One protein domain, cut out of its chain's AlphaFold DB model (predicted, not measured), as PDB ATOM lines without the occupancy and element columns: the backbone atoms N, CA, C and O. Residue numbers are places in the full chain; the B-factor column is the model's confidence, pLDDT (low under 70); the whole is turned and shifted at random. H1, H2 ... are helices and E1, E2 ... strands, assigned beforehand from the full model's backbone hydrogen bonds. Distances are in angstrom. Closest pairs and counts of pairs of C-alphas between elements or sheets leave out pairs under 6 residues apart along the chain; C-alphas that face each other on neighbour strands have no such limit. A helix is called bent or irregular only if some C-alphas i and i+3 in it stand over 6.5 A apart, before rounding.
ATOM      1  N   SER A  42     149.839  71.839 134.993       94.56
ATOM      2  CA  SER A  42     148.617  72.310 134.333       94.56
ATOM      3  C   SER A  42     148.663  73.822 134.088       94.56
ATOM      4  O   SER A  42     149.032  74.595 134.973       94.56
ATOM      5  N   ILE A  43     148.262  74.246 132.892       94.81
ATOM      6  CA  ILE A  43     148.066  75.644 132.510       94.81
ATOM      7  C   ILE A  43     146.649  75.845 131.957       94.81
ATOM      8  O   ILE A  43     145.993  74.912 131.501       94.81
ATOM      9  N   LYS A  44     146.166  77.092 131.982       91.56
ATOM     10  CA  LYS A  44     144.756  77.410 131.685       91.56
ATOM     11  C   LYS A  44     144.356  77.245 130.214       91.56
ATOM     12  O   LYS A  44     143.174  77.103 129.931       91.56
ATOM     13  N   ARG A  45     145.302  77.358 129.275       93.75
ATOM     14  CA  ARG A  45     145.039  77.325 127.827       93.75
ATOM     15  C   ARG A  45     146.299  76.992 127.039       93.75
ATOM     16  O   ARG A  45     147.401  77.194 127.543       93.75
ATOM     17  N   LEU A  46     146.122  76.585 125.781       92.38
ATOM     18  CA  LEU A  46     147.226  76.381 124.842       92.38
ATOM     19  C   LEU A  46     148.015  77.685 124.650       92.38
ATOM     20  O   LEU A  46     147.441  78.780 124.544       92.38
ATOM     21  N   LEU A  47     149.341  77.557 124.625       91.50
ATOM     22  CA  LEU A  47     150.244  78.674 124.381       91.50
ATOM     23  C   LEU A  47     150.250  79.021 122.889       91.50
ATOM     24  O   LEU A  47     150.312  78.142 122.035       91.50
ATOM     25  N   ARG A  48     150.188  80.316 122.566       87.62
ATOM     26  CA  ARG A  48     150.249  80.788 121.175       87.62
ATOM     27  C   ARG A  48     151.707  80.926 120.743       87.62
ATOM     28  O   ARG A  48     152.456  81.668 121.389       87.62
ATOM     29  N   TRP A  49     152.078  80.274 119.642       85.81
ATOM     30  CA  TRP A  49     153.408  80.396 119.036       85.81
ATOM     31  C   TRP A  49     153.773  81.852 118.747       85.81
ATOM     32  O   TRP A  49     152.925  82.650 118.340       85.81
ATOM     33  N   GLY A  50     155.023  82.211 119.036       83.00
ATOM     34  CA  GLY A  50     155.544  83.569 118.866       83.00
ATOM     35  C   GLY A  50     154.941  84.640 119.790       83.00
ATOM     36  O   GLY A  50     155.318  85.803 119.676       83.00
ATOM     37  N   LYS A  51     154.010  84.293 120.695       85.19
ATOM     38  CA  LYS A  51     153.444  85.221 121.695       85.19
ATOM     39  C   LYS A  51     153.649  84.727 123.119       85.19
ATOM     40  O   LYS A  51     154.415  85.312 123.869       85.19
ATOM     41  N   ASP A  52     152.956  83.649 123.480       87.69
ATOM     42  CA  ASP A  52     153.064  83.045 124.815       87.69
ATOM     43  C   ASP A  52     154.097  81.901 124.829       87.69
ATOM     44  O   ASP A  52     154.433  81.382 125.888       87.69
ATOM     45  N   HIS A  53     154.576  81.506 123.645       85.81
ATOM     46  CA  HIS A  53     155.547  80.444 123.411       85.81
ATOM     47  C   HIS A  53     156.654  80.963 122.475       85.81
ATOM     48  O   HIS A  53     156.573  80.772 121.263       85.81
ATOM     49  N   PRO A  54     157.651  81.694 123.000       78.38
ATOM     50  CA  PRO A  54     158.642  82.389 122.174       78.38
ATOM     51  C   PRO A  54     159.689  81.453 121.549       78.38
ATOM     52  O   PRO A  54     160.293  81.806 120.544       78.38
ATOM     53  N   THR A  55     159.895  80.266 122.127       78.75
ATOM     54  CA  THR A  55     160.863  79.255 121.663       78.75
ATOM     55  C   THR A  55     160.417  78.517 120.401       78.75
ATOM     56  O   THR A  55     161.264  78.105 119.613       78.75
ATOM     57  N   ILE A  56     159.105  78.379 120.183       78.50
ATOM     58  CA  ILE A  56     158.536  77.836 118.948       78.50
ATOM     59  C   ILE A  56     158.020  79.012 118.123       78.50
ATOM     60  O   ILE A  56     157.053  79.688 118.487       78.50
ATOM     61  N   GLY A  57     158.708  79.265 117.013       71.31
ATOM     62  CA  GLY A  57     158.484  80.416 116.152       71.31
ATOM     63  C   GLY A  57     158.543  80.065 114.669       71.31
ATOM     64  O   GLY A  57     158.844  78.943 114.274       71.31
ATOM     65  N   LYS A  66     141.125  77.276  98.967       96.12
ATOM     66  CA  LYS A  66     140.754  76.927  97.585       96.12
ATOM     67  C   LYS A  66     141.800  76.070  96.878       96.12
ATOM     68  O   LYS A  66     141.474  75.364  95.931       96.12
ATOM     69  N   THR A  67     143.061  76.175  97.296       96.44
ATOM     70  CA  THR A  67     144.192  75.440  96.703       96.44
ATOM     71  C   THR A  67     144.768  74.390  97.650       96.44
ATOM     72  O   THR A  67     145.658  73.630  97.274       96.44
ATOM     73  N   TRP A  68     144.255  74.322  98.878       97.81
ATOM     74  CA  TRP A  68     144.685  73.363  99.879       97.81
ATOM     75  C   TRP A  68     144.285  71.929  99.506       97.81
ATOM     76  O   TRP A  68     143.225  71.678  98.934       97.81
ATOM     77  N   THR A  69     145.136  70.960  99.840       97.44
ATOM     78  CA  THR A  69     144.871  69.535  99.613       97.44
ATOM     79  C   THR A  69     145.509  68.688 100.710       97.44
ATOM     80  O   THR A  69     146.696  68.845 101.002       97.44
ATOM     81  N   LEU A  70     144.753  67.739 101.262       96.44
ATOM     82  CA  LEU A  70     145.268  66.636 102.070       96.44
ATOM     83  C   LEU A  70     145.584  65.451 101.159       96.44
ATOM     84  O   LEU A  70     144.699  64.939 100.480       96.44
ATOM     85  N   THR A  71     146.840  65.011 101.150       97.25
ATOM     86  CA  THR A  71     147.266  63.817 100.407       97.25
ATOM     87  C   THR A  71     147.455  62.656 101.374       97.25
ATOM     88  O   THR A  71     148.187  62.792 102.351       97.25
ATOM     89  N   ILE A  72     146.818  61.525 101.082       96.50
ATOM     90  CA  ILE A  72     146.929  60.268 101.826       96.50
ATOM     91  C   ILE A  72     147.617  59.260 100.907       96.50
ATOM     92  O   ILE A  72     147.120  58.957  99.821       96.50
ATOM     93  N   ASN A  73     148.800  58.804 101.309       96.44
ATOM     94  CA  ASN A  73     149.691  57.953 100.525       96.44
ATOM     95  C   ASN A  73     150.569  57.081 101.446       96.44
ATOM     96  O   ASN A  73     150.438  57.135 102.666       96.44
ATOM     97  N   GLY A  74     151.470  56.287 100.855       95.69
ATOM     98  CA  GLY A  74     152.328  55.348 101.581       95.69
ATOM     99  C   GLY A  74     151.719  53.949 101.610       95.69
ATOM    100  O   GLY A  74     151.221  53.486 100.586       95.69
ATOM    101  N   GLU A  75     151.749  53.301 102.773       95.81
ATOM    102  CA  GLU A  75     151.200  51.957 102.989       95.81
ATOM    103  C   GLU A  75     149.673  52.018 103.170       95.81
ATOM    104  O   GLU A  75     149.147  51.877 104.274       95.81
ATOM    105  N   VAL A  76     148.959  52.327 102.087       94.94
ATOM    106  CA  VAL A  76     147.494  52.421 102.055       94.94
ATOM    107  C   VAL A  76     146.947  51.738 100.808       94.94
ATOM    108  O   VAL A  76     147.504  51.879  99.721       94.94
ATOM    109  N   GLU A  77     145.820  51.038 100.947       94.00
ATOM    110  CA  GLU A  77     145.174  50.350  99.818       94.00
ATOM    111  C   GLU A  77     144.646  51.336  98.766       94.00
ATOM    112  O   GLU A  77     144.751  51.086  97.568       94.00
ATOM    113  N   ASN A  78     144.103  52.477  99.209       92.25
ATOM    114  CA  ASN A  78     143.472  53.477  98.346       92.25
ATOM    115  C   ASN A  78     144.076  54.873  98.587       92.25
ATOM    116  O   ASN A  78     143.551  55.643  99.398       92.25
ATOM    117  N   PRO A  79     145.179  55.229  97.898       95.62
ATOM    118  CA  PRO A  79     145.727  56.579  97.941       95.62
ATOM    119  C   PRO A  79     144.699  57.608  97.463       95.62
ATOM    120  O   PRO A  79     144.028  57.409  96.449       95.62
ATOM    121  N   GLN A  80     144.592  58.735  98.161       95.56
ATOM    122  CA  GLN A  80     143.570  59.743  97.878       95.56
ATOM    123  C   GLN A  80     144.082  61.167  98.105       95.56
ATOM    124  O   GLN A  80     145.049  61.409  98.834       95.56
ATOM    125  N   LYS A  81     143.418  62.124  97.457       97.12
ATOM    126  CA  LYS A  81     143.629  63.560  97.644       97.12
ATOM    127  C   LYS A  81     142.287  64.212  97.938       97.12
ATOM    128  O   LYS A  81     141.379  64.115  97.119       97.12
ATOM    129  N   LEU A  82     142.183  64.874  99.083       96.75
ATOM    130  CA  LEU A  82     140.971  65.553  99.533       96.75
ATOM    131  C   LEU A  82     141.212  67.061  99.524       96.75
ATOM    132  O   LEU A  82     142.178  67.538 100.125       96.75
ATOM    133  N   ASN A  83     140.345  67.815  98.851       97.62
ATOM    134  CA  ASN A  83     140.312  69.273  98.988       97.62
ATOM    135  C   ASN A  83     139.562  69.670 100.273       97.62
ATOM    136  O   ASN A  83     139.077  68.825 101.034       97.62
ATOM    137  N   TRP A  84     139.473  70.970 100.536       97.06
ATOM    138  CA  TRP A  84     138.800  71.473 101.727       97.06
ATOM    139  C   TRP A  84     137.295  71.153 101.749       97.06
ATOM    140  O   TRP A  84     136.747  70.793 102.794       97.06
ATOM    141  N   GLU A  85     136.613  71.245 100.608       96.88
ATOM    142  CA  GLU A  85     135.187  70.943 100.478       96.88
ATOM    143  C   GLU A  85     134.876  69.473 100.778       96.88
ATOM    144  O   GLU A  85     133.850  69.180 101.390       96.88
ATOM    145  N   ASP A  86     135.753  68.551 100.389       95.94
ATOM    146  CA  ASP A  86     135.593  67.121 100.643       95.94
ATOM    147  C   ASP A  86     135.725  66.807 102.134       95.94
ATOM    148  O   ASP A  86     134.889  66.089 102.684       95.94
ATOM    149  N   ILE A  87     136.683  67.438 102.824       95.25
ATOM    150  CA  ILE A  87     136.806  67.349 104.286       95.25
ATOM    151  C   ILE A  87     135.543  67.869 104.982       95.25
ATOM    152  O   ILE A  87     135.072  67.258 105.941       95.25
ATOM    153  N   GLN A  88     134.957  68.968 104.500       94.62
ATOM    154  CA  GLN A  88     133.752  69.542 105.107       94.62
ATOM    155  C   GLN A  88     132.484  68.692 104.927       94.62
ATOM    156  O   GLN A  88     131.535  68.866 105.694       94.62
ATOM    157  N   LYS A  89     132.448  67.776 103.950       95.75
ATOM    158  CA  LYS A  89     131.331  66.832 103.763       95.75
ATOM    159  C   LYS A  89     131.377  65.659 104.745       95.75
ATOM    160  O   LYS A  89     130.362  64.987 104.925       95.75
ATOM    161  N   LEU A  90     132.531  65.390 105.357       95.56
ATOM    162  CA  LEU A  90     132.698  64.264 106.271       95.56
ATOM    163  C   LEU A  90     131.991  64.515 107.618       95.56
ATOM    164  O   LEU A  90     131.895  65.662 108.070       95.56
ATOM    165  N   PRO A  91     131.507  63.460 108.303       95.12
ATOM    166  CA  PRO A  91     130.824  63.607 109.583       95.12
ATOM    167  C   PRO A  91     131.737  64.209 110.654       95.12
ATOM    168  O   PRO A  91     132.747  63.619 111.047       95.12
ATOM    169  N   LYS A  92     131.341  65.374 111.168       95.00
ATOM    170  CA  LYS A  92     132.035  66.029 112.271       95.00
ATOM    171  C   LYS A  92     131.757  65.340 113.603       95.00
ATOM    172  O   LYS A  92     130.645  64.882 113.868       95.00
ATOM    173  N   ILE A  93     132.766  65.326 114.461       95.81
ATOM    174  CA  ILE A  93     132.706  64.847 115.834       95.81
ATOM    175  C   ILE A  93     133.336  65.868 116.776       95.81
ATOM    176  O   ILE A  93     134.239  66.613 116.396       95.81
ATOM    177  N   GLU A  94     132.886  65.846 118.025       96.50
ATOM    178  CA  GLU A  94     133.577  66.499 119.128       96.50
ATOM    179  C   GLU A  94     134.268  65.447 120.000       96.50
ATOM    180  O   GLU A  94     133.755  64.340 120.189       96.50
ATOM    181  N   SER A  95     135.436  65.789 120.535       94.06
ATOM    182  CA  SER A  95     136.168  64.968 121.497       94.06
ATOM    183  C   SER A  95     136.750  65.853 122.588       94.06
ATOM    184  O   SER A  95     137.321  66.904 122.297       94.06
ATOM    185  N   THR A  96     136.621  65.433 123.844       95.25
ATOM    186  CA  THR A  96     137.287  66.091 124.968       95.25
ATOM    187  C   THR A  96     138.475  65.251 125.395       95.25
ATOM    188  O   THR A  96     138.313  64.111 125.822       95.25
ATOM    189  N   SER A  97     139.669  65.822 125.290       93.88
ATOM    190  CA  SER A  97     140.916  65.172 125.689       93.88
ATOM    191  C   SER A  97     141.902  66.186 126.253       93.88
ATOM    192  O   SER A  97     141.774  67.392 126.048       93.88
ATOM    193  N   ASP A  98     142.888  65.693 126.990       95.56
ATOM    194  CA  ASP A  98     143.952  66.524 127.538       95.56
ATOM    195  C   ASP A  98     145.059  66.721 126.491       95.56
ATOM    196  O   ASP A  98     145.301  65.867 125.637       95.56
ATOM    197  N   PHE A  99     145.731  67.868 126.544       95.62
ATOM    198  CA  PHE A  99     146.915  68.171 125.750       95.62
ATOM    199  C   PHE A  99     148.133  68.182 126.671       95.62
ATOM    200  O   PHE A  99     148.179  68.984 127.602       95.62
ATOM    201  N   HIS A 100     149.127  67.339 126.398       95.75
ATOM    202  CA  HIS A 100     150.369  67.260 127.171       95.75
ATOM    203  C   HIS A 100     151.554  67.635 126.279       95.75
ATOM    204  O   HIS A 100     151.820  66.963 125.283       95.75
ATOM    205  N   CYS A 101     152.261  68.714 126.611       93.75
ATOM    206  CA  CYS A 101     153.431  69.166 125.866       93.75
ATOM    207  C   CYS A 101     154.705  68.524 126.414       93.75
ATOM    208  O   CYS A 101     154.887  68.428 127.626       93.75
ATOM    209  N   VAL A 102     155.645  68.172 125.534       94.38
ATOM    210  CA  VAL A 102     156.982  67.701 125.936       94.38
ATOM    211  C   VAL A 102     157.733  68.728 126.794       94.38
ATOM    212  O   VAL A 102     158.507  68.358 127.669       94.38
ATOM    213  N   GLU A 103     157.431  70.017 126.638       93.25
ATOM    214  CA  GLU A 103     158.000  71.107 127.435       93.25
ATOM    215  C   GLU A 103     157.361  71.253 128.828       93.25
ATOM    216  O   GLU A 103     157.293  72.350 129.384       93.25
ATOM    217  N   THR A 104     156.898  70.151 129.421       94.88
ATOM    218  CA  THR A 104     156.442  70.057 130.820       94.88
ATOM    219  C   THR A 104     155.141  70.793 131.161       94.88
ATOM    220  O   THR A 104     154.833  70.964 132.340       94.88
ATOM    221  N   TRP A 105     154.342  71.231 130.184       93.88
ATOM    222  CA  TRP A 105     153.052  71.888 130.432       93.88
ATOM    223  C   TRP A 105     151.871  71.157 129.784       93.88
ATOM    224  O   TRP A 105     151.977  70.597 128.698       93.88
ATOM    225  N   SER A 106     150.714  71.185 130.447       96.12
ATOM    226  CA  SER A 106     149.502  70.475 130.033       96.12
ATOM    227  C   SER A 106     148.260  71.362 130.089       96.12
ATOM    228  O   SER A 106     148.117  72.179 130.996       96.12
ATOM    229  N   VAL A 107     147.323  71.167 129.164       95.25
ATOM    230  CA  VAL A 107     145.991  71.790 129.176       95.25
ATOM    231  C   VAL A 107     144.962  70.678 129.277       95.25
ATOM    232  O   VAL A 107     144.940  69.779 128.442       95.25
ATOM    233  N   LEU A 108     144.136  70.714 130.318       95.19
ATOM    234  CA  LEU A 108     143.155  69.665 130.579       95.19
ATOM    235  C   LEU A 108     141.800  70.014 129.960       95.19
ATOM    236  O   LEU A 108     141.440  71.188 129.874       95.19
ATOM    237  N   ASN A 109     141.040  68.985 129.590       92.88
ATOM    238  CA  ASN A 109     139.686  69.075 129.046       92.88
ATOM    239  C   ASN A 109     139.580  69.959 127.790       92.88
ATOM    240  O   ASN A 109     138.613  70.707 127.626       92.88
ATOM    241  N   CYS A 110     140.554  69.878 126.880       94.06
ATOM    242  CA  CYS A 110     140.456  70.554 125.589       94.06
ATOM    243  C   CYS A 110     139.283  69.964 124.796       94.06
ATOM    244  O   CYS A 110     139.226  68.755 124.571       94.06
ATOM    245  N   ARG A 111     138.347  70.818 124.362       95.62
ATOM    246  CA  ARG A 111     137.281  70.431 123.431       95.62
ATOM    247  C   ARG A 111     137.787  70.588 122.001       95.62
ATOM    248  O   ARG A 111     138.065  71.703 121.564       95.62
ATOM    249  N   TRP A 112     137.880  69.475 121.292       95.62
ATOM    250  CA  TRP A 112     138.286  69.395 119.895       95.62
ATOM    251  C   TRP A 112     137.068  69.141 119.012       95.62
ATOM    252  O   TRP A 112     136.191  68.366 119.390       95.62
ATOM    253  N   GLU A 113     137.038  69.751 117.829       96.62
ATOM    254  CA  GLU A 113     136.081  69.463 116.756       96.62
ATOM    255  C   GLU A 113     136.866  69.025 115.519       96.62
ATOM    256  O   GLU A 113     137.899  69.613 115.190       96.62
ATOM    257  N   GLY A 114     136.391  67.995 114.826       95.38
ATOM    258  CA  GLY A 114     137.028  67.521 113.603       95.38
ATOM    259  C   GLY A 114     136.342  66.295 113.025       95.38
ATOM    260  O   GLY A 114     135.186  66.017 113.322       95.38
ATOM    261  N   ILE A 115     137.067  65.548 112.201       96.19
ATOM    262  CA  ILE A 115     136.628  64.270 111.631       96.19
ATOM    263  C   ILE A 115     137.406  63.132 112.297       96.19
ATOM    264  O   ILE A 115     138.540  63.326 112.741       96.19
ATOM    265  N   LYS A 116     136.821  61.934 112.386       94.56
ATOM    266  CA  LYS A 116     137.574  60.762 112.861       94.56
ATOM    267  C   LYS A 116     138.628  60.374 111.827       94.56
ATOM    268  O   LYS A 116     138.335  60.351 110.637       94.56
ATOM    269  N   PHE A 117     139.812  59.979 112.287       92.69
ATOM    270  CA  PHE A 117     140.876  59.488 111.403       92.69
ATOM    271  C   PHE A 117     140.436  58.261 110.585       92.69
ATOM    272  O   PHE A 117     140.684  58.193 109.390       92.69
ATOM    273  N   THR A 118     139.639  57.374 111.186       92.62
ATOM    274  CA  THR A 118     139.018  56.206 110.531       92.62
ATOM    275  C   THR A 118     137.952  56.552 109.479       92.62
ATOM    276  O   THR A 118     137.165  55.696 109.093       92.62
ATOM    277  N   GLN A 119     137.763  57.828 109.136       90.56
ATOM    278  CA  GLN A 119     136.910  58.241 108.012       90.56
ATOM    279  C   GLN A 119     137.722  58.523 106.750       90.56
ATOM    280  O   GLN A 119     137.130  58.657 105.686       90.56
ATOM    281  N   ILE A 120     139.044  58.652 106.872       89.56
ATOM    282  CA  ILE A 120     139.937  58.985 105.759       89.56
ATOM    283  C   ILE A 120     140.972  57.892 105.478       89.56
ATOM    284  O   ILE A 120     141.616  57.945 104.437       89.56
TER     285      ILE A 120
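Overview. This is residues 42 to 57 and 66 to 120 of the 121 residues of the protein "Molybdopterin-dependent oxidoreductase" of Candidatus Bathyarchaeota archaeon (UniProt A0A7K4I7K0). A long, bent hairpin of E3 and E4 arches between two ends: at one, the small helix H1 leads to a short hairpin of E1 and E2; at the other lies residues 42 to 57, a stretch with no named element, of which 50 to 55 stick out. The printed part has 71 residues, in order E1, E2, H1, E3, E4; under half are in named elements, mostly strand. Both two-stranded sheets are antiparallel. It is only just loose, close to extended, with a radius of gyration of the C-alphas of 16.2 A and spans of 40 by 27 by 26 A.

Along the chain. E3, residues 92 to 100, measures 23.7 A; E4, residues 105 to 115, measures 26.1 A and ends at C-alpha 115 (136.628, 64.270, 111.631). H1 is residues 84 to 89, 9.0 A. E1, residues 69 to 72, 9.7 A, begins at C-alpha 69 (144.871, 69.535, 99.613); E2 is residues 80 to 83, 10.1 A.

Arrangement. E3 bends by 58 degrees at residue 96, E4 by 72 degrees at residue 109. N 95 and O 112 are 2.9 A apart; in hairpin E1 and E2, N 70 and O 82 are 2.8 A apart, both within hydrogen-bond range. The two hairpins are apart. The closest C-alphas of H1 and E4, Ile 87 and Ile 115, are 8.0 A apart. In H1 every O i to N i+4 pair is within range.

Size, cuts and confidence. Residues 58 to 65 are cut out, a C-alpha gap of 25.9 A. No link between named elements is long. No printed residue has pLDDT under 70.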